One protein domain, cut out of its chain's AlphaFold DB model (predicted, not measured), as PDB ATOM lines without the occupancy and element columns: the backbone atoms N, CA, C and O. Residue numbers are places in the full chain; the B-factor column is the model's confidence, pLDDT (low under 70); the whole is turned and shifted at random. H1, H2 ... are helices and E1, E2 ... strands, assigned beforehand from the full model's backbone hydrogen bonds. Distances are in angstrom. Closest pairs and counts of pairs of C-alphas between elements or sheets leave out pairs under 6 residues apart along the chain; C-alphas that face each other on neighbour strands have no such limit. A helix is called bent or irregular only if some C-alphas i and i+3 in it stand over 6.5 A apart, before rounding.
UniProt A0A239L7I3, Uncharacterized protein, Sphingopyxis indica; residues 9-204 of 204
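What this domain is: This is residues 9 to 204 of the 204 residues of an uncharacterized protein of Sphingopyxis indica (UniProt A0A239L7I3). A strongly twisted sheet of six strands, curled like part of a barrel, wraps round one long helix, H3, while H4 covers the sheet's other face and the short H5 sits near its strand E7. Away from this sheet are three looser parts with few contacts: the helix H1 near H3, the helix H2, and a small hairpin of E1 and E2. The printed part has 196 residues with five named helices and eight named strands, in the order E1 E2 H1 H2 H3 E3 E4 E5 H4 E6 H5 E7 E8; the class is mixed, helices and strands. The large sheet is mixed and runs E3 E4 E5 E6 E7 E8, and the small one is antiparallel. The whole is compact, with a radius of gyration of the C-alphas of 18.1 A and spans of 53 by 46 by 37 A.

Where its parts are: The large sheet begins with E3, residues 111 to 114, whose C-alpha 111 is at (-24.474, 31.294, 9.597). E4 is residues 121 to 125, and E5 is residues 128 to 135, 21.1 A long. E6 is residues 163 to 169, 19.4 A, E7 is residues 186 to 193, 22.8 A, and E8 is residues 201 to 203, with C-alpha 203 at (-39.727, 30.293, 23.582). H3, residues 84 to 104, measures 30.2 A; it is neither bent nor irregular, but only just: C-alphas 90 and 93 are 6.3 A apart. H4 is residues 141 to 153, 18.2 A, and H5 is residues 177 to 183. H1 is residues 32 to 51, 28.6 A, and H2 is residues 58 to 73, 23.3 A. E1 is residues 9 to 12, with C-alpha 9 at (-46.264, 6.864, 11.765), and E2 is residues 18 to 22.

How they stand to each other: E3, E4 and E5 form a meander, each strand the antiparallel neighbour of the one before; N 112 and O 124 are 2.8 A apart, and N 133 and O 121 are 2.8 A apart. E5 and E6 are parallel at 17 degrees, with N 167 and O 134 at 2.8 A, and E6 and E7 are parallel at 28 degrees, with N 187 and O 164 at 2.8 A. E5, H4, E6 and E6, H5, E7 are strand-helix-strand units, two parallel neighbour strands with a helix between, each with a right-handed crossover. E7 and E8 form a hairpin, with N 192 and O 202 at 2.9 A. The sheet curls round H3; the closest C-alphas of H3 and E8 are those of Val 95 and Val 201, 6.0 A apart. H4 is on the opposite face, which gives three layers, helices on both faces of a sheet; its height over the sheet is 9.5 A, and it runs along the strands, at 20 degrees to E6 on the local plane. The closest C-alphas of H4 and E6 are those of Leu 151 and Arg 164, 6.4 A apart. H5 is on the sheet too, over none of its strands; the closest C-alphas of H5 and E7 are those of Phe 181 and Ala 187, 7.0 A apart. H1 and H3 are near each other, with 8 pairs of C-alphas within 10 A, while H2 is apart from H1 and H3. The hairpin E1 and E2, with N 11 and O 19 at 2.8 A, is apart from the strands of the large sheet. Every O i to N i+4 pair is within hydrogen-bond range in H1, H2, H4 and H5, and 15 of 17 are in H3.

The domain as a whole: The two C-alphas farthest apart are those of Asn 15 and Thr 160, 53.8 A. Residues 48 to 53, of which 48 to 51 belong to H1, and residues 71 to 77, of which 71 to 73 belong to H2, stand free. The printed part has no cut, and no link is long. The mean pLDDT of the printed part is 76.6; 64 residues are under 70, among them residues 9 to 22 and 53 to 90.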
ATOM      1  N   VAL A   9     -45.957   8.015  10.920       57.34
ATOM      2  CA  VAL A   9     -46.264   6.864  11.765       57.34
ATOM      3  C   VAL A   9     -47.127   5.875  11.001       57.34
ATOM      4  O   VAL A   9     -48.020   6.252  10.234       57.34
ATOM      5  N   ASP A  10     -46.854   4.593  11.220       56.66
ATOM      6  CA  ASP A  10     -47.695   3.516  10.724       56.66
ATOM      7  C   ASP A  10     -49.008   3.501  11.505       56.66
ATOM      8  O   ASP A  10     -49.075   3.163  12.691       56.66
ATOM      9  N   VAL A  11     -50.079   3.888  10.821       64.25
ATOM     10  CA  VAL A  11     -51.428   3.903  11.371       64.25
ATOM     11  C   VAL A  11     -52.144   2.639  10.929       64.25
ATOM     12  O   VAL A  11     -52.333   2.383   9.741       64.25
ATOM     13  N   GLU A  12     -52.565   1.844  11.901       58.09
ATOM     14  CA  GLU A  12     -53.384   0.664  11.655       58.09
ATOM     15  C   GLU A  12     -54.815   1.092  11.332       58.09
ATOM     16  O   GLU A  12     -55.469   1.807  12.095       58.09
ATOM     17  N   ARG A  13     -55.299   0.668  10.171       65.50
ATOM     18  CA  ARG A  13     -56.691   0.831   9.766       65.50
ATOM     19  C   ARG A  13     -57.575  -0.155  10.521       65.50
ATOM     20  O   ARG A  13     -57.131  -1.203  10.978       65.50
ATOM     21  N   THR A  14     -58.875   0.116  10.525       64.50
ATOM     22  CA  THR A  14     -59.909  -0.775  11.075       64.50
ATOM     23  C   THR A  14     -59.902  -2.183  10.465       64.50
ATOM     24  O   THR A  14     -60.416  -3.110  11.074       64.50
ATOM     25  N   ASN A  15     -59.315  -2.354   9.275       65.50
ATOM     26  CA  ASN A  15     -59.160  -3.642   8.594       65.50
ATOM     27  C   ASN A  15     -57.795  -4.321   8.844       65.50
ATOM     28  O   ASN A  15     -57.452  -5.255   8.126       65.50
ATOM     29  N   GLY A  16     -56.991  -3.831   9.795       56.44
ATOM     30  CA  GLY A  16     -55.656  -4.358  10.109       56.44
ATOM     31  C   GLY A  16     -54.557  -3.964   9.115       56.44
ATOM     32  O   GLY A  16     -53.394  -4.298   9.321       56.44
ATOM     33  N   GLY A  17     -54.886  -3.239   8.040       53.69
ATOM     34  CA  GLY A  17     -53.895  -2.726   7.096       53.69
ATOM     35  C   GLY A  17     -53.133  -1.532   7.671       53.69
ATOM     36  O   GLY A  17     -53.747  -0.593   8.178       53.69
ATOM     37  N   LEU A  18     -51.807  -1.527   7.560       55.66
ATOM     38  CA  LEU A  18     -50.986  -0.373   7.934       55.66
ATOM     39  C   LEU A  18     -51.023   0.683   6.821       55.66
ATOM     40  O   LEU A  18     -50.935   0.368   5.633       55.66
ATOM     41  N   ARG A  19     -51.174   1.954   7.198       58.84
ATOM     42  CA  ARG A  19     -51.019   3.106   6.308       58.84
ATOM     43  C   ARG A  19     -50.076   4.105   6.960       58.84
ATOM     44  O   ARG A  19     -50.338   4.559   8.068       58.84
ATOM     45  N   SER A  20     -49.054   4.515   6.223       54.97
ATOM     46  CA  SER A  20     -48.204   5.633   6.621       54.97
ATOM     47  C   SER A  20     -48.986   6.954   6.552       54.97
ATOM     48  O   SER A  20     -49.657   7.234   5.550       54.97
ATOM     49  N   GLY A  21     -48.947   7.754   7.618       64.69
ATOM     50  CA  GLY A  21     -49.606   9.061   7.664       64.69
ATOM     51  C   GLY A  21     -48.978  10.035   8.660       64.69
ATOM     52  O   GLY A  21     -48.214   9.643   9.537       64.69
ATOM     53  N   ILE A  22     -49.333  11.315   8.520       67.25
ATOM     54  CA  ILE A  22     -48.988  12.362   9.489       67.25
ATOM     55  C   ILE A  22     -50.112  12.446  10.516       67.25
ATOM     56  O   ILE A  22     -51.269  12.690  10.164       67.25
ATOM     57  N   VAL A  23     -49.776  12.278  11.793       72.12
ATOM     58  CA  VAL A  23     -50.734  12.460  12.884       72.12
ATOM     59  C   VAL A  23     -50.775  13.933  13.283       72.12
ATOM     60  O   VAL A  23     -49.773  14.514  13.687       72.12
ATOM     61  N   ILE A  24     -51.951  14.547  13.144       74.00
ATOM     62  CA  ILE A  24     -52.172  15.969  13.463       74.00
ATOM     63  C   ILE A  24     -52.529  16.156  14.942       74.00
ATOM     64  O   ILE A  24     -52.166  17.158  15.544       74.00
ATOM     65  N   GLY A  25     -53.243  15.206  15.544       70.38
ATOM     66  CA  GLY A  25     -53.668  15.275  16.938       70.38
ATOM     67  C   GLY A  25     -54.790  14.290  17.246       70.38
ATOM     68  O   GLY A  25     -55.274  13.579  16.362       70.38
ATOM     69  N   ARG A  26     -55.211  14.237  18.512       72.75
ATOM     70  CA  ARG A  26     -56.345  13.401  18.935       72.75
ATOM     71  C   ARG A  26     -57.664  14.051  18.535       72.75
ATOM     72  O   ARG A  26     -57.816  15.257  18.684       72.75
ATOM     73  N   VAL A  27     -58.645  13.235  18.150       79.88
ATOM     74  CA  VAL A  27     -60.000  13.707  17.801       79.88
ATOM     75  C   VAL A  27     -60.659  14.480  18.955       79.88
ATOM     76  O   VAL A  27     -61.362  15.454  18.720       79.88
ATOM     77  N   ASN A  28     -60.370  14.090  20.200       77.81
ATOM     78  CA  ASN A  28     -60.924  14.721  21.403       77.81
ATOM     79  C   ASN A  28     -59.996  15.792  22.008       77.81
ATOM     80  O   ASN A  28     -60.188  16.185  23.156       77.81
ATOM     81  N   ASP A  29     -58.944  16.209  21.298       76.50
ATOM     82  CA  ASP A  29     -58.088  17.293  21.775       76.50
ATOM     83  C   ASP A  29     -58.824  18.632  21.660       76.50
ATOM     84  O   ASP A  29     -59.346  18.971  20.597       76.50
ATOM     85  N   THR A  30     -58.840  19.407  22.744       79.12
ATOM     86  CA  THR A  30     -59.481  20.728  22.775       79.12
ATOM     87  C   THR A  30     -58.825  21.728  21.824       79.12
ATOM     88  O   THR A  30     -59.456  22.711  21.448       79.12
ATOM     89  N   ASP A  31     -57.591  21.466  21.391       75.56
ATOM     90  CA  ASP A  31     -56.855  22.273  20.422       75.56
ATOM     91  C   ASP A  31     -56.784  21.643  19.018       75.56
ATOM     92  O   ASP A  31     -56.042  22.117  18.160       75.56
ATOM     93  N   LEU A  32     -57.551  20.583  18.729       81.88
ATOM     94  CA  LEU A  32     -57.488  19.904  17.426       81.88
ATOM     95  C   LEU A  32     -57.694  20.868  16.246       81.88
ATOM     96  O   LEU A  32     -56.990  20.764  15.243       81.88
ATOM     97  N   ALA A  33     -58.620  21.821  16.373       82.44
ATOM     98  CA  ALA A  33     -58.863  22.831  15.345       82.44
ATOM     99  C   ALA A  33     -57.616  23.696  15.077       82.44
ATOM    100  O   ALA A  33     -57.246  23.889  13.919       82.44
ATOM    101  N   GLY A  34     -56.927  24.143  16.133       74.19
ATOM    102  CA  GLY A  34     -55.667  24.884  16.027       74.19
ATOM    103  C   GLY A  34     -54.551  24.039  15.408       74.19
ATOM    104  O   GLY A  34     -53.821  24.505  14.534       74.19
ATOM    105  N   ARG A  35     -54.470  22.751  15.765       73.00
ATOM    106  CA  ARG A  35     -53.498  21.814  15.179       73.00
ATOM    107  C   ARG A  35     -53.730  21.576  13.685       73.00
ATOM    108  O   ARG A  35     -52.766  21.549  12.917       73.00
ATOM    109  N   ILE A  36     -54.988  21.432  13.259       81.69
ATOM    110  CA  ILE A  36     -55.358  21.331  11.837       81.69
ATOM    111  C   ILE A  36     -55.004  22.630  11.114       81.69
ATOM    112  O   ILE A  36     -54.396  22.582  10.046       81.69
ATOM    113  N   TRP A  37     -55.328  23.781  11.704       78.69
ATOM    114  CA  TRP A  37     -54.990  25.087  11.145       78.69
ATOM    115  C   TRP A  37     -53.483  25.243  10.914       78.69
ATOM    116  O   TRP A  37     -53.062  25.563   9.801       78.69
ATOM    117  N   ASN A  38     -52.666  24.951  11.929       72.50
ATOM    118  CA  ASN A  38     -51.207  25.017  11.832       72.50
ATOM    119  C   ASN A  38     -50.676  24.060  10.761       72.50
ATOM    120  O   ASN A  38     -49.823  24.440   9.962       72.50
ATOM    121  N   PHE A  39     -51.217  22.840  10.690       77.44
ATOM    122  CA  PHE A  39     -50.849  21.881   9.653       77.44
ATOM    123  C   PHE A  39     -51.134  22.421   8.244       77.44
ATOM    124  O   PHE A  39     -50.256  22.392   7.383       77.44
ATOM    125  N   VAL A  40     -52.332  22.961   8.012       80.25
ATOM    126  CA  VAL A  40     -52.711  23.546   6.718       80.25
ATOM    127  C   VAL A  40     -51.833  24.752   6.373       80.25
ATOM    128  O   VAL A  40     -51.378  24.856   5.233       80.25
ATOM    129  N   CYS A  41     -51.539  25.629   7.339       74.12
ATOM    130  CA  CYS A  41     -50.640  26.768   7.131       74.12
ATOM    131  C   CYS A  41     -49.229  26.315   6.745       74.12
ATOM    132  O   CYS A  41     -48.688  26.823   5.767       74.12
ATOM    133  N   ASN A  42     -48.680  25.310   7.434       66.44
ATOM    134  CA  ASN A  42     -47.368  24.744   7.117       66.44
ATOM    135  C   ASN A  42     -47.338  24.144   5.698       66.44
ATOM    136  O   ASN A  42     -46.396  24.377   4.947       66.44
ATOM    137  N   VAL A  43     -48.384  23.409   5.297       73.62
ATOM    138  CA  VAL A  43     -48.495  22.859   3.931       73.62
ATOM    139  C   VAL A  43     -48.584  23.972   2.886       73.62
ATOM    140  O   VAL A  43     -48.009  23.841   1.806       73.62
ATOM    141  N   ARG A  44     -49.301  25.061   3.183       72.69
ATOM    142  CA  ARG A  44     -49.385  26.224   2.295       72.69
ATOM    143  C   ARG A  44     -48.026  26.903   2.141       72.69
ATOM    144  O   ARG A  44     -47.584  27.070   1.014       72.69
ATOM    145  N   GLU A  45     -47.356  27.225   3.246       67.38
ATOM    146  CA  GLU A  45     -46.016  27.832   3.245       67.38
ATOM    147  C   GLU A  45     -45.016  26.988   2.451       67.38
ATOM    148  O   GLU A  45     -44.256  27.520   1.645       67.38
ATOM    149  N   PHE A  46     -45.076  25.664   2.612       62.03
ATOM    150  CA  PHE A  46     -44.278  24.740   1.819       62.03
ATOM    151  C   PHE A  46     -44.572  24.863   0.321       62.03
ATOM    152  O   PHE A  46     -43.653  25.068  -0.468       62.03
ATOM    153  N   LYS A  47     -45.843  24.763  -0.085       68.94
ATOM    154  CA  LYS A  47     -46.239  24.885  -1.498       68.94
ATOM    155  C   LYS A  47     -45.820  26.229  -2.090       68.94
ATOM    156  O   LYS A  47     -45.355  26.273  -3.225       68.94
ATOM    157  N   ASP A  48     -45.926  27.301  -1.314       72.31
ATOM    158  CA  ASP A  48     -45.477  28.628  -1.723       72.31
ATOM    159  C   ASP A  48     -43.954  28.675  -1.908       72.31
ATOM    160  O   ASP A  48     -43.481  29.256  -2.884       72.31
ATOM    161  N   ALA A  49     -43.179  28.035  -1.027       60.84
ATOM    162  CA  ALA A  49     -41.727  27.918  -1.164       60.84
ATOM    163  C   ALA A  49     -41.317  27.083  -2.392       60.84
ATOM    164  O   ALA A  49     -40.398  27.475  -3.113       60.84
ATOM    165  N   VAL A  50     -42.031  25.985  -2.680       61.69
ATOM    166  CA  VAL A  50     -41.841  25.170  -3.899       61.69
ATOM    167  C   VAL A  50     -42.059  26.014  -5.146       61.69
ATOM    168  O   VAL A  50     -41.201  26.057  -6.024       61.69
ATOM    169  N   ASN A  51     -43.184  26.727  -5.201       68.19
ATOM    170  CA  ASN A  51     -43.554  27.556  -6.345       68.19
ATOM    171  C   ASN A  51     -42.555  28.695  -6.597       68.19
ATOM    172  O   ASN A  51     -42.416  29.150  -7.727       68.19
ATOM    173  N   ARG A  52     -41.841  29.147  -5.559       72.25
ATOM    174  CA  ARG A  52     -40.778  30.162  -5.650       72.25
ATOM    175  C   ARG A  52     -39.405  29.588  -6.028       72.25
ATOM    176  O   ARG A  52     -38.434  30.336  -6.029       72.25
ATOM    177  N   GLY A  53     -39.303  28.290  -6.319       56.59
ATOM    178  CA  GLY A  53     -38.041  27.624  -6.661       56.59
ATOM    179  C   GLY A  53     -37.160  27.271  -5.457       56.59
ATOM    180  O   GLY A  53     -36.019  26.861  -5.634       56.59
ATOM    181  N   GLY A  54     -37.670  27.378  -4.225       55.31
ATOM    182  CA  GLY A  54     -36.903  27.137  -2.994       55.31
ATOM    183  C   GLY A  54     -36.515  25.674  -2.736       55.31
ATOM    184  O   GLY A  54     -35.791  25.403  -1.782       55.31
ATOM    185  N   LEU A  55     -36.987  24.733  -3.562       51.09
ATOM    186  CA  LEU A  55     -36.653  23.307  -3.463       51.09
ATOM    187  C   LEU A  55     -35.604  22.836  -4.474       51.09
ATOM    188  O   LEU A  55     -35.207  21.673  -4.415       51.09
ATOM    189  N   ASP A  56     -35.131  23.702  -5.370       51.84
ATOM    190  CA  ASP A  56     -34.089  23.336  -6.334       51.84
ATOM    191  C   ASP A  56     -32.689  23.564  -5.740       51.84
ATOM    192  O   ASP A  56     -31.843  24.269  -6.281       51.84
ATOM    193  N   ASN A  57     -32.473  23.009  -4.545       57.28
ATOM    194  CA  ASN A  57     -31.224  23.110  -3.801       57.28
ATOM    195  C   ASN A  57     -30.750  21.706  -3.400       57.28
ATOM    196  O   ASN A  57     -31.519  20.913  -2.851       57.28
ATOM    197  N   GLU A  58     -29.473  21.422  -3.660       55.69
ATOM    198  CA  GLU A  58     -28.741  20.197  -3.307       55.69
ATOM    199  C   GLU A  58     -29.068  19.706  -1.882       55.69
ATOM    200  O   GLU A  58     -29.384  18.537  -1.674       55.69
ATOM    201  N   ALA A  59     -29.120  20.626  -0.912       54.66
ATOM    202  CA  ALA A  59     -29.385  20.320   0.495       54.66
ATOM    203  C   ALA A  59     -30.781  19.716   0.752       54.66
ATOM    204  O   ALA A  59     -30.959  18.901   1.657       54.66
ATOM    205  N   VAL A  60     -31.787  20.101  -0.039       58.75
ATOM    206  CA  VAL A  60     -33.147  19.551   0.067       58.75
ATOM    207  C   VAL A  60     -33.192  18.140  -0.514       58.75
ATOM    208  O   VAL A  60     -33.849  17.273   0.060       58.75
ATOM    209  N   ARG A  61     -32.478  17.896  -1.622       61.78
ATOM    210  CA  ARG A  61     -32.382  16.570  -2.255       61.78
ATOM    211  C   ARG A  61     -31.637  15.582  -1.364       61.78
ATOM    212  O   ARG A  61     -32.114  14.470  -1.174       61.78
ATOM    213  N   GLN A  62     -30.534  16.017  -0.760       59.66
ATOM    214  CA  GLN A  62     -29.747  15.201   0.162       59.66
ATOM    215  C   GLN A  62     -30.568  14.785   1.389       59.66
ATOM    216  O   GLN A  62     -30.610  13.609   1.731       59.66
ATOM    217  N   LYS A  63     -31.353  15.707   1.962       58.34
ATOM    218  CA  LYS A  63     -32.304  15.378   3.034       58.34
ATOM    219  C   LYS A  63     -33.378  14.373   2.631       58.34
ATOM    220  O   LYS A  63     -33.829  13.620   3.484       58.34
ATOM    221  N   ILE A  64     -33.860  14.415   1.387       59.97
ATOM    222  CA  ILE A  64     -34.845  13.439   0.895       59.97
ATOM    223  C   ILE A  64     -34.194  12.055   0.804       59.97
ATOM    224  O   ILE A  64     -34.779  11.097   1.297       59.97
ATOM    225  N   ALA A  65     -32.978  11.977   0.257       59.44
ATOM    226  CA  ALA A  65     -32.227  10.730   0.138       59.44
ATOM    227  C   ALA A  65     -31.917  10.094   1.506       59.44
ATOM    228  O   ALA A  65     -32.247   8.931   1.715       59.44
ATOM    229  N   GLU A  66     -31.383  10.868   2.458       58.31
ATOM    230  CA  GLU A  66     -31.111  10.394   3.827       58.31
ATOM    231  C   GLU A  66     -32.386   9.863   4.508       58.31
ATOM    232  O   GLU A  66     -32.370   8.836   5.188       58.31
ATOM    233  N   TRP A  67     -33.520  10.547   4.305       56.94
ATOM    234  CA  TRP A  67     -34.818  10.132   4.842       56.94
ATOM    235  C   TRP A  67     -35.299   8.790   4.293       56.94
ATOM    236  O   TRP A  67     -35.886   8.006   5.044       56.94
ATOM    237  N   ASP A  68     -35.130   8.553   2.995       51.75
ATOM    238  CA  ASP A  68     -35.572   7.312   2.365       51.75
ATOM    239  C   ASP A  68     -34.693   6.126   2.803       51.75
ATOM    240  O   ASP A  68     -35.237   5.074   3.136       51.75
ATOM    241  N   GLU A  69     -33.377   6.322   2.940       53.19
ATOM    242  CA  GLU A  69     -32.429   5.313   3.443       53.19
ATOM    243  C   GLU A  69     -32.749   4.883   4.888       53.19
ATOM    244  O   GLU A  69     -32.914   3.695   5.174       53.19
ATOM    245  N   PHE A  70     -32.979   5.837   5.796       48.34
ATOM    246  CA  PHE A  70     -33.368   5.534   7.181       48.34
ATOM    247  C   PHE A  70     -34.695   4.758   7.281       48.34
ATOM    248  O   PHE A  70     -34.896   3.934   8.181       48.34
ATOM    249  N   ARG A  71     -35.638   4.996   6.359       49.78
ATOM    250  CA  ARG A  71     -36.909   4.255   6.331       49.78
ATOM    251  C   ARG A  71     -36.731   2.797   5.933       49.78
ATOM    252  O   ARG A  71     -37.478   1.961   6.448       49.78
ATOM    253  N   GLU A  72     -35.792   2.490   5.045       41.31
ATOM    254  CA  GLU A  72     -35.476   1.101   4.704       41.31
ATOM    255  C   GLU A  72     -34.978   0.343   5.945       41.31
ATOM    256  O   GLU A  72     -35.462  -0.760   6.220       41.31
ATOM    257  N   GLU A  73     -34.148   0.979   6.780       33.09
ATOM    258  CA  GLU A  73     -33.662   0.413   8.049       33.09
ATOM    259  C   GLU A  73     -34.765   0.246   9.110       33.09
ATOM    260  O   GLU A  73     -34.797  -0.739   9.854       33.09
ATOM    261  N   ALA A  74     -35.708   1.191   9.190       37.59
ATOM    262  CA  ALA A  74     -36.767   1.200  10.202       37.59
ATOM    263  C   ALA A  74     -37.931   0.222   9.926       37.59
ATOM    264  O   ALA A  74     -38.836   0.103  10.756       37.59
ATOM    265  N   SER A  75     -37.914  -0.505   8.805       36.12
ATOM    266  CA  SER A  75     -38.985  -1.406   8.340       36.12
ATOM    267  C   SER A  75     -39.159  -2.722   9.138       36.12
ATOM    268  O   SER A  75     -39.969  -3.583   8.780       36.12
ATOM    269  N   GLY A  76     -38.466  -2.887  10.270       39.97
ATOM    270  CA  GLY A  76     -38.657  -4.005  11.203       39.97
ATOM    271  C   GLY A  76     -39.926  -3.895  12.071       39.97
ATOM    272  O   GLY A  76     -40.321  -2.817  12.510       39.97
ATOM    273  N   ARG A  77     -40.564  -5.037  12.378       28.14
ATOM    274  CA  ARG A  77     -41.791  -5.159  13.205       28.14
ATOM    275  C   ARG A  77     -41.677  -4.400  14.548       28.14
ATOM    276  O   ARG A  77     -41.006  -4.874  15.462       28.14
ATOM    277  N   ARG A  78     -42.410  -3.290  14.728       38.34
ATOM    278  CA  ARG A  78     -42.523  -2.566  16.016       38.34
ATOM    279  C   ARG A  78     -43.867  -2.844  16.711       38.34
ATOM    280  O   ARG A  78     -44.933  -2.592  16.157       38.34
ATOM    281  N   LYS A  79     -43.826  -3.373  17.943       32.19
ATOM    282  CA  LYS A  79     -44.995  -3.559  18.829       32.19
ATOM    283  C   LYS A  79     -45.147  -2.362  19.787       32.19
ATOM    284  O   LYS A  79     -44.362  -2.228  20.713       32.19
ATOM    285  N   GLY A  80     -46.206  -1.573  19.575       40.19
ATOM    286  CA  GLY A  80     -47.056  -0.879  20.566       40.19
ATOM    287  C   GLY A  80     -46.472   0.122  21.585       40.19
ATOM    288  O   GLY A  80     -45.868  -0.295  22.568       40.19
ATOM    289  N   ARG A  81     -46.872   1.411  21.493       37.00
ATOM    290  CA  ARG A  81     -47.084   2.322  22.657       37.00
ATOM    291  C   ARG A  81     -47.927   3.591  22.332       37.00
ATOM    292  O   ARG A  81     -47.455   4.712  22.263       37.00
ATOM    293  N   ARG A  82     -49.251   3.432  22.210       49.78
ATOM    294  CA  ARG A  82     -50.182   4.347  21.493       49.78
ATOM    295  C   ARG A  82     -50.708   5.653  22.156       49.78
ATOM    296  O   ARG A  82     -51.688   6.188  21.647       49.78
ATOM    297  N   ARG A  83     -50.165   6.203  23.258       41.97
ATOM    298  CA  ARG A  83     -50.769   7.417  23.901       41.97
ATOM    299  C   ARG A  83     -49.880   8.656  24.018       41.97
ATOM    300  O   ARG A  83     -50.302   9.714  23.566       41.97
ATOM    301  N   ALA A  84     -48.701   8.553  24.627       43.69
ATOM    302  CA  ALA A  84     -47.817   9.710  24.826       43.69
ATOM    303  C   ALA A  84     -47.109  10.138  23.526       43.69
ATOM    304  O   ALA A  84     -46.889  11.321  23.293       43.69
ATOM    305  N   GLU A  85     -46.844   9.171  22.648       46.88
ATOM    306  CA  GLU A  85     -46.136   9.335  21.374       46.88
ATOM    307  C   GLU A  85     -46.876  10.265  20.392       46.88
ATOM    308  O   GLU A  85     -46.263  11.052  19.685       46.88
ATOM    309  N   ILE A  86     -48.215  10.262  20.409       43.66
ATOM    310  CA  ILE A  86     -49.033  11.080  19.496       43.66
ATOM    311  C   ILE A  86     -48.989  12.575  19.855       43.66
ATOM    312  O   ILE A  86     -48.951  13.427  18.967       43.66
ATOM    313  N   ASP A  87     -49.001  12.911  21.148       48.44
ATOM    314  CA  ASP A  87     -48.843  14.305  21.580       48.44
ATOM    315  C   ASP A  87     -47.388  14.770  21.419       48.44
ATOM    316  O   ASP A  87     -47.167  15.899  20.980       48.44
ATOM    317  N   TYR A  88     -46.422  13.881  21.682       51.81
ATOM    318  CA  TYR A  88     -44.989  14.110  21.472       51.81
ATOM    319  C   TYR A  88     -44.683  14.513  20.019       51.81
ATOM    320  O   TYR A  88     -44.149  15.593  19.780       51.81
ATOM    321  N   VAL A  89     -45.124  13.715  19.035       53.31
ATOM    322  CA  VAL A  89     -44.861  13.954  17.600       53.31
ATOM    323  C   VAL A  89     -45.498  15.256  17.091       53.31
ATOM    324  O   VAL A  89     -44.948  15.921  16.216       53.31
ATOM    325  N   SER A  90     -46.649  15.659  17.638       61.38
ATOM    326  CA  SER A  90     -47.350  16.859  17.167       61.38
ATOM    327  C   SER A  90     -46.713  18.163  17.651       61.38
ATOM    328  O   SER A  90     -46.655  19.104  16.863       61.38
ATOM    329  N   TYR A  91     -46.282  18.248  18.916       71.25
ATOM    330  CA  TYR A  91     -45.697  19.480  19.464       71.25
ATOM    331  C   TYR A  91     -44.207  19.605  19.174       71.25
ATOM    332  O   TYR A  91     -43.725  20.723  19.036       71.25
ATOM    333  N   HIS A  92     -43.488  18.486  19.052       82.12
ATOM    334  CA  HIS A  92     -42.055  18.498  18.772       82.12
ATOM    335  C   HIS A  92     -41.739  19.331  17.520       82.12
ATOM    336  O   HIS A  92     -40.999  20.307  17.611       82.12
ATOM    337  N   GLY A  93     -42.396  19.046  16.390       78.06
ATOM    338  CA  GLY A  93     -42.158  19.801  15.157       78.06
ATOM    339  C   GLY A  93     -42.562  21.279  15.234       78.06
ATOM    340  O   GLY A  93     -41.919  22.128  14.621       78.06
ATOM    341  N   ASP A  94     -43.587  21.619  16.022       81.44
ATOM    342  CA  ASP A  94     -43.979  23.018  16.231       81.44
ATOM    343  C   ASP A  94     -42.920  23.771  17.068       81.44
ATOM    344  O   ASP A  94     -42.658  24.950  16.821       81.44
ATOM    345  N   VAL A  95     -42.274  23.089  18.022       87.12
ATOM    346  CA  VAL A  95     -41.179  23.646  18.833       87.12
ATOM    347  C   VAL A  95     -39.901  23.790  18.012       87.12
ATOM    348  O   VAL A  95     -39.280  24.851  18.071       87.12
ATOM    349  N   VAL A  96     -39.532  22.785  17.211       89.06
ATOM    350  CA  VAL A  96     -38.371  22.855  16.303       89.06
ATOM    351  C   VAL A  96     -38.542  23.994  15.298       89.06
ATOM    352  O   VAL A  96     -37.622  24.793  15.122       89.06
ATOM    353  N   LYS A  97     -39.738  24.153  14.707       85.56
ATOM    354  CA  LYS A  97     -40.049  25.298  13.836       85.56
ATOM    355  C   LYS A  97     -39.867  26.628  14.566       85.56
ATOM    356  O   LYS A  97     -39.143  27.485  14.074       85.56
ATOM    357  N   ALA A  98     -40.468  26.791  15.747       88.69
ATOM    358  CA  ALA A  98     -40.332  28.028  16.519       88.69
ATOM    359  C   ALA A  98     -38.867  28.336  16.882       88.69
ATOM    360  O   ALA A  98     -38.453  29.496  16.859       88.69
ATOM    361  N   LEU A  99     -38.079  27.306  17.204       93.56
ATOM    362  CA  LEU A  99     -36.652  27.414  17.501       93.56
ATOM    363  C   LEU A  99     -35.839  27.840  16.280       93.56
ATOM    364  O   LEU A  99     -35.011  28.745  16.393       93.56
ATOM    365  N   ARG A 100     -36.098  27.219  15.125       92.25
ATOM    366  CA  ARG A 100     -35.473  27.580  13.853       92.25
ATOM    367  C   ARG A 100     -35.758  29.037  13.516       92.25
ATOM    368  O   ARG A 100     -34.812  29.799  13.366       92.25
ATOM    369  N   ASP A 101     -37.028  29.436  13.501       90.06
ATOM    370  CA  ASP A 101     -37.440  30.798  13.147       90.06
ATOM    371  C   ASP A 101     -36.799  31.836  14.099       90.06
ATOM    372  O   ASP A 101     -36.305  32.880  13.670       90.06
ATOM    373  N   TYR A 102     -36.727  31.529  15.403       93.94
ATOM    374  CA  TYR A 102     -36.031  32.360  16.392       93.94
ATOM    375  C   TYR A 102     -34.527  32.486  16.115       93.94
ATOM    376  O   TYR A 102     -33.976  33.585  16.231       93.94
ATOM    377  N   ARG A 103     -33.844  31.381  15.784       93.94
ATOM    378  CA  ARG A 103     -32.391  31.389  15.573       93.94
ATOM    379  C   ARG A 103     -32.004  31.990  14.225       93.94
ATOM    380  O   ARG A 103     -31.006  32.707  14.167       93.94
ATOM    381  N   GLU A 104     -32.803  31.759  13.186       91.31
ATOM    382  CA  GLU A 104     -32.670  32.391  11.868       91.31
ATOM    383  C   GLU A 104     -32.850  33.909  11.962       91.31
ATOM    384  O   GLU A 104     -32.053  34.655  11.400       91.31
ATOM    385  N   GLY A 105     -33.811  34.387  12.763       90.88
ATOM    386  CA  GLY A 105     -33.990  35.820  13.030       90.88
ATOM    387  C   GLY A 105     -32.803  36.491  13.736       90.88
ATOM    388  O   GLY A 105     -32.733  37.718  13.786       90.88
ATOM    389  N   LYS A 106     -31.868  35.702  14.276       91.31
ATOM    390  CA  LYS A 106     -30.620  36.156  14.908       91.31
ATOM    391  C   LYS A 106     -29.372  35.797  14.101       91.31
ATOM    392  O   LYS A 106     -28.269  36.021  14.590       91.31
ATOM    393  N   ALA A 107     -29.531  35.209  12.916       88.94
ATOM    394  CA  ALA A 107     -28.411  34.702  12.144       88.94
ATOM    395  C   ALA A 107     -27.519  35.833  11.618       88.94
ATOM    396  O   ALA A 107     -27.987  36.801  11.014       88.94
ATOM    397  N   CYS A 108     -26.214  35.684  11.827       88.25
ATOM    398  CA  CYS A 108     -25.197  36.533  11.219       88.25
ATOM    399  C   CYS A 108     -24.869  36.064   9.792       88.25
ATOM    400  O   CYS A 108     -25.157  34.936   9.391       88.25
ATOM    401  N   LYS A 109     -24.221  36.928   9.000       85.69
ATOM    402  CA  LYS A 109     -23.775  36.562   7.648       85.69
ATOM    403  C   LYS A 109     -22.820  35.360   7.713       85.69
ATOM    404  O   LYS A 109     -21.808  35.432   8.399       85.69
ATOM    405  N   GLY A 110     -23.132  34.301   6.966       84.19
ATOM    406  CA  GLY A 110     -22.348  33.056   6.932       84.19
ATOM    407  C   GLY A 110     -22.846  31.972   7.894       84.19
ATOM    408  O   GLY A 110     -22.421  30.824   7.774       84.19
ATOM    409  N   GLU A 111     -23.782  32.296   8.792       91.31
ATOM    410  CA  GLU A 111     -24.474  31.294   9.597       91.31
ATOM    411  C   GLU A 111     -25.587  30.615   8.798       91.31
ATOM    412  O   GLU A 111     -26.351  31.254   8.070       91.31
ATOM    413  N   ARG A 112     -25.706  29.301   8.976       90.94
ATOM    414  CA  ARG A 112     -26.789  28.485   8.435       90.94
ATOM    415  C   ARG A 112     -27.436  27.704   9.563       90.94
ATOM    416  O   ARG A 112     -26.758  26.963  10.272       90.94
ATOM    417  N   VAL A 113     -28.749  27.845   9.689       90.38
ATOM    418  CA  VAL A 113     -29.564  27.031  10.590       90.38
ATOM    419  C   VAL A 113     -30.061  25.826   9.799       90.38
ATOM    420  O   VAL A 113     -30.727  25.973   8.777       90.38
ATOM    421  N   VAL A 114     -29.681  24.625  10.223       87.19
ATOM    422  CA  VAL A 114     -30.021  23.372   9.538       87.19
ATOM    423  C   VAL A 114     -30.451  22.311  10.551       87.19
ATOM    424  O   VAL A 114     -30.306  22.490  11.754       87.19
ATOM    425  N   ASN A 115     -30.995  21.200  10.070       84.81
ATOM    426  CA  ASN A 115     -31.323  20.020  10.869       84.81
ATOM    427  C   ASN A 115     -30.999  18.753  10.073       84.81
ATOM    428  O   ASN A 115     -30.860  18.825   8.847       84.81
ATOM    429  N   SER A 116     -30.895  17.620  10.760       77.50
ATOM    430  CA  SER A 116     -30.725  16.291  10.162       77.50
ATOM    431  C   SER A 116     -31.716  15.302  10.778       77.50
ATOM    432  O   SER A 116     -32.499  15.663  11.653       77.50
ATOM    433  N   LEU A 117     -31.690  14.044  10.334       71.31
ATOM    434  CA  LEU A 117     -32.499  12.975  10.934       71.31
ATOM    435  C   LEU A 117     -32.182  12.705  12.410       71.31
ATOM    436  O   LEU A 117     -33.036  12.211  13.136       71.31
ATOM    437  N   LEU A 118     -30.948  12.980  12.830       78.56
ATOM    438  CA  LEU A 118     -30.442  12.630  14.160       78.56
ATOM    439  C   LEU A 118     -30.291  13.848  15.076       78.56
ATOM    440  O   LEU A 118     -29.998  13.689  16.257       78.56
ATOM    441  N   VAL A 119     -30.439  15.055  14.526       84.88
ATOM    442  CA  VAL A 119     -30.241  16.312  15.246       84.88
ATOM    443  C   VAL A 119     -31.357  17.283  14.892       84.88
ATOM    444  O   VAL A 119     -31.463  17.725  13.743       84.88
ATOM    445  N   ASP A 120     -32.129  17.657  15.910       90.75
ATOM    446  CA  ASP A 120     -33.322  18.494  15.773       90.75
ATOM    447  C   ASP A 120     -33.018  19.860  15.152       90.75
ATOM    448  O   ASP A 120     -33.747  20.325  14.273       90.75
ATOM    449  N   LEU A 121     -31.936  20.513  15.590       94.06
ATOM    450  CA  LEU A 121     -31.441  21.752  14.993       94.06
ATOM    451  C   LEU A 121     -29.944  21.931  15.274       94.06
ATOM    452  O   LEU A 121     -29.455  21.641  16.363       94.06
ATOM    453  N   MET A 122     -29.217  22.482  14.313       93.50
ATOM    454  CA  MET A 122     -27.823  22.878  14.459       93.50
ATOM    455  C   MET A 122     -27.555  24.184  13.717       93.50
ATOM    456  O   MET A 122     -28.203  24.500  12.715       93.50
ATOM    457  N   VAL A 123     -26.570  24.934  14.199       93.25
ATOM    458  CA  VAL A 123     -26.052  26.115  13.508       93.25
ATOM    459  C   VAL A 123     -24.664  25.794  13.000       93.25
ATOM    460  O   VAL A 123     -23.832  25.246  13.726       93.25
ATOM    461  N   LYS A 124     -24.428  26.129  11.736       91.50
ATOM    462  CA  LYS A 124     -23.121  26.030  11.102       91.50
ATOM    463  C   LYS A 124     -22.637  27.406  10.688       91.50
ATOM    464  O   LYS A 124     -23.405  28.174  10.113       91.50
ATOM    465  N   VAL A 125     -21.361  27.677  10.921       89.75
ATOM    466  CA  VAL A 125     -20.625  28.749  10.243       89.75
ATOM    467  C   VAL A 125     -19.728  28.067   9.225       89.75
ATOM    468  O   VAL A 125     -18.945  27.184   9.584       89.75
ATOM    469  N   ASP A 126     -19.905  28.422   7.955       84.50
ATOM    470  CA  ASP A 126     -19.365  27.667   6.823       84.50
ATOM    471  C   ASP A 126     -19.815  26.200   6.894       84.50
ATOM    472  O   ASP A 126     -20.995  25.927   6.658       84.50
ATOM    473  N   ASP A 127     -18.934  25.268   7.267       83.31
ATOM    474  CA  ASP A 127     -19.286  23.858   7.496       83.31
ATOM    475  C   ASP A 127     -18.956  23.342   8.907       83.31
ATOM    476  O   ASP A 127     -19.166  22.170   9.221       83.31
ATOM    477  N   THR A 128     -18.512  24.235   9.793       87.94
ATOM    478  CA  THR A 128     -18.246  23.907  11.195       87.94
ATOM    479  C   THR A 128     -19.513  24.100  12.017       87.94
ATOM    480  O   THR A 128     -20.103  25.182  12.016       87.94
ATOM    481  N   MET A 129     -19.929  23.063  12.744       90.56
ATOM    482  CA  MET A 129     -21.056  23.153  13.672       90.56
ATOM    483  C   MET A 129     -20.658  23.956  14.914       90.56
ATOM    484  O   MET A 129     -19.747  23.574  15.645       90.56
ATOM    485  N   THR A 130     -21.355  25.062  15.155       93.12
ATOM    486  CA  THR A 130     -21.115  25.972  16.285       93.12
ATOM    487  C   THR A 130     -22.150  25.810  17.389       93.12
ATOM    488  O   THR A 130     -21.852  26.045  18.559       93.12
ATOM    489  N   GLU A 131     -23.356  25.359  17.043       95.69
ATOM    490  CA  GLU A 131     -24.441  25.130  17.994       95.69
ATOM    491  C   GLU A 131     -25.183  23.840  17.651       95.69
ATOM    492  O   GLU A 131     -25.388  23.522  16.478       95.69
ATOM    493  N   ILE A 132     -25.633  23.133  18.684       95.69
ATOM    494  CA  ILE A 132     -26.511  21.972  18.575       95.69
ATOM    495  C   ILE A 132     -27.656  22.101  19.574       95.69
ATOM    496  O   ILE A 132     -27.454  22.473  20.736       95.69
ATOM    497  N   TYR A 133     -28.858  21.779  19.115       97.25
ATOM    498  CA  TYR A 133     -30.074  21.821  19.903       97.25
ATOM    499  C   TYR A 133     -30.762  20.461  19.892       97.25
ATOM    500  O   TYR A 133     -30.860  19.817  18.851       97.25
ATOM    501  N   GLU A 134     -31.287  20.081  21.051       96.00
ATOM    502  CA  GLU A 134     -32.135  18.902  21.230       96.00
ATOM    503  C   GLU A 134     -33.441  19.335  21.903       96.00
ATOM    504  O   GLU A 134     -33.418  20.022  22.926       96.00
ATOM    505  N   VAL A 135     -34.580  18.946  21.339       94.06
ATOM    506  CA  VAL A 135     -35.926  19.341  21.753       94.06
ATOM    507  C   VAL A 135     -36.638  18.170  22.418       94.06
ATOM    508  O   VAL A 135     -36.986  17.173  21.787       94.06
ATOM    509  N   LYS A 136     -36.985  18.333  23.696       91.31
ATOM    510  CA  LYS A 136     -37.884  17.425  24.419       91.31
ATOM    511  C   LYS A 136     -39.214  18.106  24.711       91.31
ATOM    512  O   LYS A 136     -39.261  19.273  25.080       91.31
ATOM    513  N   THR A 137     -40.318  17.372  24.580       87.12
ATOM    514  CA  THR A 137     -41.666  17.895  24.879       87.12
ATOM    515  C   THR A 137     -42.117  17.608  26.314       87.12
ATOM    516  O   THR A 137     -43.281  17.828  26.644       87.12
ATOM    517  N   ASP A 138     -41.228  17.093  27.164       86.81
ATOM    518  CA  ASP A 138     -41.489  16.738  28.558       86.81
ATOM    519  C   ASP A 138     -40.250  16.966  29.448       86.81
ATOM    520  O   ASP A 138     -39.137  17.147  28.956       86.81
ATOM    521  N   CYS A 139     -40.452  16.956  30.770       87.81
ATOM    522  CA  CYS A 139     -39.393  17.110  31.781       87.81
ATOM    523  C   CYS A 139     -38.986  15.776  32.440       87.81
ATOM    524  O   CYS A 139     -38.388  15.760  33.518       87.81
ATOM    525  N   GLY A 140     -39.354  14.635  31.854       88.50
ATOM    526  CA  GLY A 140     -39.116  13.317  32.426       88.50
ATOM    527  C   GLY A 140     -37.632  12.966  32.450       88.50
ATOM    528  O   GLY A 140     -36.930  13.096  31.453       88.50
ATOM    529  N   ARG A 141     -37.142  12.440  33.580       91.06
ATOM    530  CA  ARG A 141     -35.717  12.106  33.774       91.06
ATOM    531  C   ARG A 141     -35.131  11.252  32.643       91.06
ATOM    532  O   ARG A 141     -34.032  11.536  32.190       91.06
ATOM    533  N   GLN A 142     -35.863  10.239  32.177       85.94
ATOM    534  CA  GLN A 142     -35.407   9.389  31.072       85.94
ATOM    535  C   GLN A 142     -35.294  10.171  29.755       85.94
ATOM    536  O   GLN A 142     -34.275  10.058  29.084       85.94
ATOM    537  N   SER A 143     -36.296  10.996  29.429       86.62
ATOM    538  CA  SER A 143     -36.296  11.877  28.251       86.62
ATOM    539  C   SER A 143     -35.077  12.808  28.265       86.62
ATOM    540  O   SER A 143     -34.345  12.913  27.280       86.62
ATOM    541  N   LEU A 144     -34.780  13.389  29.432       93.56
ATOM    542  CA  LEU A 144     -33.641  14.282  29.637       93.56
ATOM    543  C   LEU A 144     -32.288  13.556  29.570       93.56
ATOM    544  O   LEU A 144     -31.350  14.089  28.989       93.56
ATOM    545  N   TYR A 145     -32.167  12.338  30.104       92.25
ATOM    546  CA  TYR A 145     -30.944  11.536  29.956       92.25
ATOM    547  C   TYR A 145     -30.663  11.168  28.501       92.25
ATOM    548  O   TYR A 145     -29.518  11.254  28.061       92.25
ATOM    549  N   THR A 146     -31.698  10.810  27.740       89.56
ATOM    550  CA  THR A 146     -31.562  10.581  26.299       89.56
ATOM    551  C   THR A 146     -31.113  11.858  25.588       89.56
ATOM    552  O   THR A 146     -30.182  11.796  24.791       89.56
ATOM    553  N   ALA A 147     -31.681  13.014  25.952       93.25
ATOM    554  CA  ALA A 147     -31.292  14.304  25.386       93.25
ATOM    555  C   ALA A 147     -29.815  14.646  25.639       93.25
ATOM    556  O   ALA A 147     -29.106  15.067  24.729       93.25
ATOM    557  N   ILE A 148     -29.332  14.419  26.868       94.81
ATOM    558  CA  ILE A 148     -27.912  14.574  27.211       94.81
ATOM    559  C   ILE A 148     -27.065  13.672  26.312       94.81
ATOM    560  O   ILE A 148     -26.107  14.140  25.706       94.81
ATOM    561  N   GLY A 149     -27.428  12.391  26.195       91.38
ATOM    562  CA  GLY A 149     -26.708  11.438  25.353       91.38
ATOM    563  C   GLY A 149     -26.612  11.889  23.895       91.38
ATOM    564  O   GLY A 149     -25.519  11.877  23.336       91.38
ATOM    565  N   GLN A 150     -27.722  12.346  23.308       91.81
ATOM    566  CA  GLN A 150     -27.769  12.855  21.933       91.81
ATOM    567  C   GLN A 150     -26.887  14.094  21.757       91.81
ATOM    568  O   GLN A 150     -26.021  14.109  20.881       91.81
ATOM    569  N   LEU A 151     -27.031  15.099  22.630       94.88
ATOM    570  CA  LEU A 151     -26.215  16.315  22.586       94.88
ATOM    571  C   LEU A 151     -24.722  15.999  22.688       94.88
ATOM    572  O   LEU A 151     -23.914  16.581  21.966       94.88
ATOM    573  N   MET A 152     -24.339  15.077  23.571       92.62
ATOM    574  CA  MET A 152     -22.941  14.694  23.748       92.62
ATOM    575  C   MET A 152     -22.423  13.901  22.549       92.62
ATOM    576  O   MET A 152     -21.392  14.271  21.998       92.62
ATOM    577  N   ALA A 153     -23.143  12.869  22.101       89.88
ATOM    578  CA  ALA A 153     -22.722  12.001  21.003       89.88
ATOM    579  C   ALA A 153     -22.606  12.755  19.670       89.88
ATOM    580  O   ALA A 153     -21.611  12.609  18.963       89.88
ATOM    581  N   HIS A 154     -23.578  13.611  19.352       89.12
ATOM    582  CA  HIS A 154     -23.612  14.343  18.082       89.12
ATOM    583  C   HIS A 154     -22.727  15.594  18.059       89.12
ATOM    584  O   HIS A 154     -22.597  16.231  17.019       89.12
ATOM    585  N   SER A 155     -22.078  15.936  19.174       90.06
ATOM    586  CA  SER A 155     -21.101  17.031  19.245       90.06
ATOM    587  C   SER A 155     -19.652  16.556  19.407       90.06
ATOM    588  O   SER A 155     -18.748  17.387  19.531       90.06
ATOM    589  N   VAL A 156     -19.405  15.241  19.414       85.00
ATOM    590  CA  VAL A 156     -18.046  14.688  19.494       85.00
ATOM    591  C   VAL A 156     -17.225  15.133  18.283       85.00
ATOM    592  O   VAL A 156     -17.706  15.144  17.155       85.00
ATOM    593  N   GLY A 157     -15.963  15.502  18.516       74.56
ATOM    594  CA  GLY A 157     -15.026  15.868  17.449       74.56
ATOM    595  C   GLY A 157     -15.237  17.263  16.850       74.56
ATOM    596  O   GLY A 157     -14.419  17.695  16.049       74.56
ATOM    597  N   MET A 158     -16.266  18.000  17.284       74.69
ATOM    598  CA  MET A 158     -16.608  19.339  16.774       74.69
ATOM    599  C   MET A 158     -15.862  20.482  17.495       74.69
ATOM    600  O   MET A 158     -16.156  21.655  17.293       74.69
ATOM    601  N   GLY A 159     -14.876  20.148  18.338       67.12
ATOM    602  CA  GLY A 159     -14.093  21.102  19.131       67.12
ATOM    603  C   GLY A 159     -14.755  21.514  20.454       67.12
ATOM    604  O   GLY A 159     -15.876  21.128  20.778       67.12
ATOM    605  N   THR A 160     -14.034  22.296  21.264       66.75
ATOM    606  CA  THR A 160     -14.466  22.729  22.609       66.75
ATOM    607  C   THR A 160     -15.420  23.929  22.601       66.75
ATOM    608  O   THR A 160     -15.936  24.293  23.653       66.75
ATOM    609  N   GLY A 161     -15.670  24.537  21.438       82.31
ATOM    610  CA  GLY A 161     -16.468  25.761  21.300       82.31
ATOM    611  C   GLY A 161     -17.953  25.554  20.995       82.31
ATOM    612  O   GLY A 161     -18.667  26.542  20.854       82.31
ATOM    613  N   ILE A 162     -18.423  24.310  20.864       92.06
ATOM    614  CA  ILE A 162     -19.816  24.048  20.492       92.06
ATOM    615  C   ILE A 162     -20.782  24.318  21.647       92.06
ATOM    616  O   ILE A 162     -20.655  23.759  22.742       92.06
ATOM    617  N   VAL A 163     -21.795  25.137  21.377       95.00
ATOM    618  CA  VAL A 163     -22.877  25.420  22.320       95.00
ATOM    619  C   VAL A 163     -23.921  24.313  22.225       95.00
ATOM    620  O   VAL A 163     -24.552  24.125  21.187       95.00
ATOM    621  N   ARG A 164     -24.119  23.580  23.320       96.81
ATOM    622  CA  ARG A 164     -25.155  22.546  23.434       96.81
ATOM    623  C   ARG A 164     -26.360  23.136  24.136       96.81
ATOM    624  O   ARG A 164     -26.218  23.631  25.250       96.81
ATOM    625  N   THR A 165     -27.533  23.050  23.526       98.06
ATOM    626  CA  THR A 165     -28.762  23.575  24.120       98.06
ATOM    627  C   THR A 165     -29.840  22.505  24.175       98.06
ATOM    628  O   THR A 165     -30.277  21.985  23.153       98.06
ATOM    629  N   LEU A 166     -30.324  22.213  25.376       97.38
ATOM    630  CA  LEU A 166     -31.535  21.431  25.572       97.38
ATOM    631  C   LEU A 166     -32.741  22.373  25.616       97.38
ATOM    632  O   LEU A 166     -32.827  23.264  26.466       97.38
ATOM    633  N   VAL A 167     -33.681  22.157  24.703       97.12
ATOM    634  CA  VAL A 167     -34.944  22.882  24.598       97.12
ATOM    635  C   VAL A 167     -36.048  22.016  25.190       97.12
ATOM    636  O   VAL A 167     -36.271  20.893  24.748       97.12
ATOM    637  N   MET A 168     -36.745  22.517  26.205       93.81
ATOM    638  CA  MET A 168     -37.750  21.730  26.926       93.81
ATOM    639  C   MET A 168     -38.880  22.604  27.482       93.81
ATOM    640  O   MET A 168     -38.689  23.817  27.615       93.81
ATOM    641  N   PRO A 169     -40.059  22.049  27.818       92.69
ATOM    642  CA  PRO A 169     -41.131  22.861  28.374       92.69
ATOM    643  C   PRO A 169     -40.735  23.475  29.725       92.69
ATOM    644  O   PRO A 169     -39.820  23.013  30.418       92.69
ATOM    645  N   GLU A 170     -41.428  24.542  30.109       91.25
ATOM    646  CA  GLU A 170     -41.421  25.037  31.483       91.25
ATOM    647  C   GLU A 170     -41.907  23.955  32.461       91.25
ATOM    648  O   GLU A 170     -42.668  23.055  32.102       91.25
ATOM    649  N   GLY A 171     -41.435  24.032  33.702       87.50
ATOM    650  CA  GLY A 171     -41.753  23.067  34.749       87.50
ATOM    651  C   GLY A 171     -40.517  22.539  35.467       87.50
ATOM    652  O   GLY A 171     -39.369  22.836  35.105       87.50
ATOM    653  N   ASP A 172     -40.785  21.742  36.495       90.44
ATOM    654  CA  ASP A 172     -39.773  21.289  37.437       90.44
ATOM    655  C   ASP A 172     -38.754  20.360  36.780       90.44
ATOM    656  O   ASP A 172     -39.089  19.433  36.036       90.44
ATOM    657  N   LEU A 173     -37.480  20.600  37.088       92.56
ATOM    658  CA  LEU A 173     -36.420  19.663  36.750       92.56
ATOM    659  C   LEU A 173     -36.352  18.556  37.798       92.56
ATOM    660  O   LEU A 173     -36.369  18.843  38.997       92.56
ATOM    661  N   PRO A 174     -36.160  17.296  37.375       92.06
ATOM    662  CA  PRO A 174     -35.781  16.239  38.293       92.06
ATOM    663  C   PRO A 174     -34.551  16.629  39.123       92.06
ATOM    664  O   PRO A 174     -33.570  17.163  38.601       92.06
ATOM    665  N   HIS A 175     -34.592  16.307  40.418       93.62
ATOM    666  CA  HIS A 175     -33.516  16.614  41.360       93.62
ATOM    667  C   HIS A 175     -32.135  16.193  40.826       93.62
ATOM    668  O   HIS A 175     -31.959  15.056  40.369       93.62
ATOM    669  N   GLY A 176     -31.165  17.107  40.912       90.69
ATOM    670  CA  GLY A 176     -29.780  16.902  40.478       90.69
ATOM    671  C   GLY A 176     -29.511  17.150  38.989       90.69
ATOM    672  O   GLY A 176     -28.350  17.183  38.600       90.69
ATOM    673  N   LEU A 177     -30.531  17.373  38.149       93.38
ATOM    674  CA  LEU A 177     -30.288  17.624  36.720       93.38
ATOM    675  C   LEU A 177     -29.808  19.042  36.413       93.38
ATOM    676  O   LEU A 177     -28.975  19.206  35.533       93.38
ATOM    677  N   ALA A 178     -30.269  20.054  37.149       92.56
ATOM    678  CA  ALA A 178     -29.780  21.423  36.976       92.56
ATOM    679  C   ALA A 178     -28.242  21.544  37.108       92.56
ATOM    680  O   ALA A 178     -27.626  22.059  36.173       92.56
ATOM    681  N   PRO A 179     -27.595  21.043  38.185       94.25
ATOM    682  CA  PRO A 179     -26.135  21.070  38.274       94.25
ATOM    683  C   PRO A 179     -25.465  20.184  37.215       94.25
ATOM    684  O   PRO A 179     -24.460  20.592  36.650       94.25
ATOM    685  N   CYS A 180     -26.054  19.035  36.867       94.25
ATOM    686  CA  CYS A 180     -25.537  18.171  35.801       94.25
ATOM    687  C   CYS A 180     -25.475  18.889  34.440       94.25
ATOM    688  O   CYS A 180     -24.457  18.819  33.757       94.25
ATOM    689  N   PHE A 181     -26.522  19.625  34.054       95.12
ATOM    690  CA  PHE A 181     -26.503  20.410  32.816       95.12
ATOM    691  C   PHE A 181     -25.424  21.496  32.842       95.12
ATOM    692  O   PHE A 181     -24.728  21.678  31.847       95.12
ATOM    693  N   ALA A 182     -25.249  22.172  33.981       93.56
ATOM    694  CA  ALA A 182     -24.210  23.182  34.142       93.56
ATOM    695  C   ALA A 182     -22.798  22.585  34.003       93.56
ATOM    696  O   ALA A 182     -21.984  23.123  33.257       93.56
ATOM    697  N   GLU A 183     -22.524  21.452  34.655       94.88
ATOM    698  CA  GLU A 183     -21.232  20.751  34.569       94.88
ATOM    699  C   GLU A 183     -20.924  20.251  33.153       94.88
ATOM    700  O   GLU A 183     -19.779  20.307  32.709       94.88
ATOM    701  N   LEU A 184     -21.943  19.802  32.421       93.06
ATOM    702  CA  LEU A 184     -21.805  19.338  31.039       93.06
ATOM    703  C   LEU A 184     -21.761  20.481  30.010       93.06
ATOM    704  O   LEU A 184     -21.633  20.215  28.813       93.06
ATOM    705  N   GLY A 185     -21.891  21.740  30.441       94.31
ATOM    706  CA  GLY A 185     -21.954  22.889  29.536       94.31
ATOM    707  C   GLY A 185     -23.178  22.860  28.614       94.31
ATOM    708  O   GLY A 185     -23.101  23.305  27.468       94.31
ATOM    709  N   ILE A 186     -24.294  22.299  29.088       96.19
ATOM    710  CA  ILE A 186     -25.568  22.250  28.368       96.19
ATOM    711  C   ILE A 186     -26.420  23.437  28.818       96.19
ATOM    712  O   ILE A 186     -26.885  23.507  29.957       96.19
ATOM    713  N   ALA A 187     -26.656  24.367  27.899       96.50
ATOM    714  CA  ALA A 187     -27.590  25.458  28.095       96.50
ATOM    715  C   ALA A 187     -29.033  24.935  28.103       96.50
ATOM    716  O   ALA A 187     -29.392  24.018  27.365       96.50
ATOM    717  N   LEU A 188     -29.883  25.550  28.924       95.88
ATOM    718  CA  LEU A 188     -31.311  25.257  28.953       95.88
ATOM    719  C   LEU A 188     -32.088  26.378  28.277       95.88
ATOM    720  O   LEU A 188     -31.991  27.540  28.673       95.88
ATOM    721  N   ARG A 189     -32.922  26.012  27.307       96.31
ATOM    722  CA  ARG A 189     -33.925  26.890  26.710       96.31
ATOM    723  C   ARG A 189     -35.304  26.362  27.062       96.31
ATOM    724  O   ARG A 189     -35.583  25.176  26.890       96.31
ATOM    725  N   ARG A 190     -36.176  27.233  27.564       95.25
ATOM    726  CA  ARG A 190     -37.533  26.835  27.941       95.25
ATOM    727  C   ARG A 190     -38.544  27.258  26.895       95.25
ATOM    728  O   ARG A 190     -38.320  28.206  26.146       95.25
ATOM    729  N   PHE A 191     -39.664  26.555  26.852       94.06
ATOM    730  CA  PHE A 191     -40.827  26.993  26.100       94.06
ATOM    731  C   PHE A 191     -42.109  26.750  26.885       94.06
ATOM    732  O   PHE A 191     -42.172  25.906  27.774       94.06
ATOM    733  N   ARG A 192     -43.159  27.467  26.508       91.50
ATOM    734  CA  ARG A 192     -44.519  27.208  26.971       91.50
ATOM    735  C   ARG A 192     -45.479  27.156  25.798       91.50
ATOM    736  O   ARG A 192     -45.201  27.708  24.733       91.50
ATOM    737  N   LEU A 193     -46.618  26.510  26.006       83.88
ATOM    738  CA  LEU A 193     -47.730  26.532  25.064       83.88
ATOM    739  C   LEU A 193     -48.742  27.585  25.521       83.88
ATOM    740  O   LEU A 193     -49.060  27.668  26.707       83.88
ATOM    741  N   THR A 194     -49.258  28.402  24.602       83.75
ATOM    742  CA  THR A 194     -50.383  29.296  24.924       83.75
ATOM    743  C   THR A 194     -51.635  28.495  25.286       83.75
ATOM    744  O   THR A 194     -51.725  27.297  25.017       83.75
ATOM    745  N   ALA A 195     -52.619  29.153  25.903       75.50
ATOM    746  CA  ALA A 195     -53.910  28.529  26.169       75.50
ATOM    747  C   ALA A 195     -54.614  28.132  24.858       75.50
ATOM    748  O   ALA A 195     -54.395  28.740  23.810       75.50
ATOM    749  N   ALA A 196     -55.459  27.105  24.937       66.31
ATOM    750  CA  ALA A 196     -56.342  26.727  23.839       66.31
ATOM    751  C   ALA A 196     -57.526  27.716  23.719       66.31
ATOM    752  O   ALA A 196     -57.902  28.318  24.729       66.31
ATOM    753  N   PRO A 197     -58.162  27.826  22.537       62.28
ATOM    754  CA  PRO A 197     -57.754  27.240  21.253       62.28
ATOM    755  C   PRO A 197     -56.612  28.030  20.586       62.28
ATOM    756  O   PRO A 197     -56.421  29.211  20.864       62.28
ATOM    757  N   ASN A 198     -55.894  27.388  19.662       68.12
ATOM    758  CA  ASN A 198     -54.691  27.870  18.972       68.12
ATOM    759  C   ASN A 198     -53.461  27.926  19.876       68.12
ATOM    760  O   ASN A 198     -52.845  28.986  20.044       68.12
ATOM    761  N   ARG A 199     -53.079  26.778  20.442       74.81
ATOM    762  CA  ARG A 199     -51.820  26.698  21.179       74.81
ATOM    763  C   ARG A 199     -50.657  27.044  20.252       74.81
ATOM    764  O   ARG A 199     -50.521  26.510  19.154       74.81
ATOM    765  N   LYS A 200     -49.813  27.958  20.714       81.62
ATOM    766  CA  LYS A 200     -48.576  28.378  20.061       81.62
ATOM    767  C   LYS A 200     -47.414  28.110  20.993       81.62
ATOM    768  O   LYS A 200     -47.537  28.304  22.204       81.62
ATOM    769  N   VAL A 201     -46.293  27.707  20.415       86.69
ATOM    770  CA  VAL A 201     -45.027  27.619  21.135       86.69
ATOM    771  C   VAL A 201     -44.505  29.032  21.371       86.69
ATOM    772  O   VAL A 201     -44.405  29.832  20.442       86.69
ATOM    773  N   VAL A 202     -44.172  29.332  22.621       90.62
ATOM    774  CA  VAL A 202     -43.492  30.561  23.026       90.62
ATOM    775  C   VAL A 202     -42.178  30.160  23.675       90.62
ATOM    776  O   VAL A 202     -42.184  29.553  24.745       90.62
ATOM    777  N   LEU A 203     -41.063  30.482  23.021       92.88
ATOM    778  CA  LEU A 203     -39.727  30.293  23.582       92.88
ATOM    779  C   LEU A 203     -39.463  31.359  24.651       92.88
ATOM    780  O   LEU A 203     -39.753  32.534  24.425       92.88
ATOM    781  N   LEU A 204     -38.884  30.944  25.775       90.25
ATOM    782  CA  LEU A 204     -38.509  31.785  26.915       90.25
ATOM    783  C   LEU A 204     -37.011  32.098  26.868       90.25
ATOM    784  O   LEU A 204     -36.222  31.148  26.648       90.25
TER     785      LEU A 204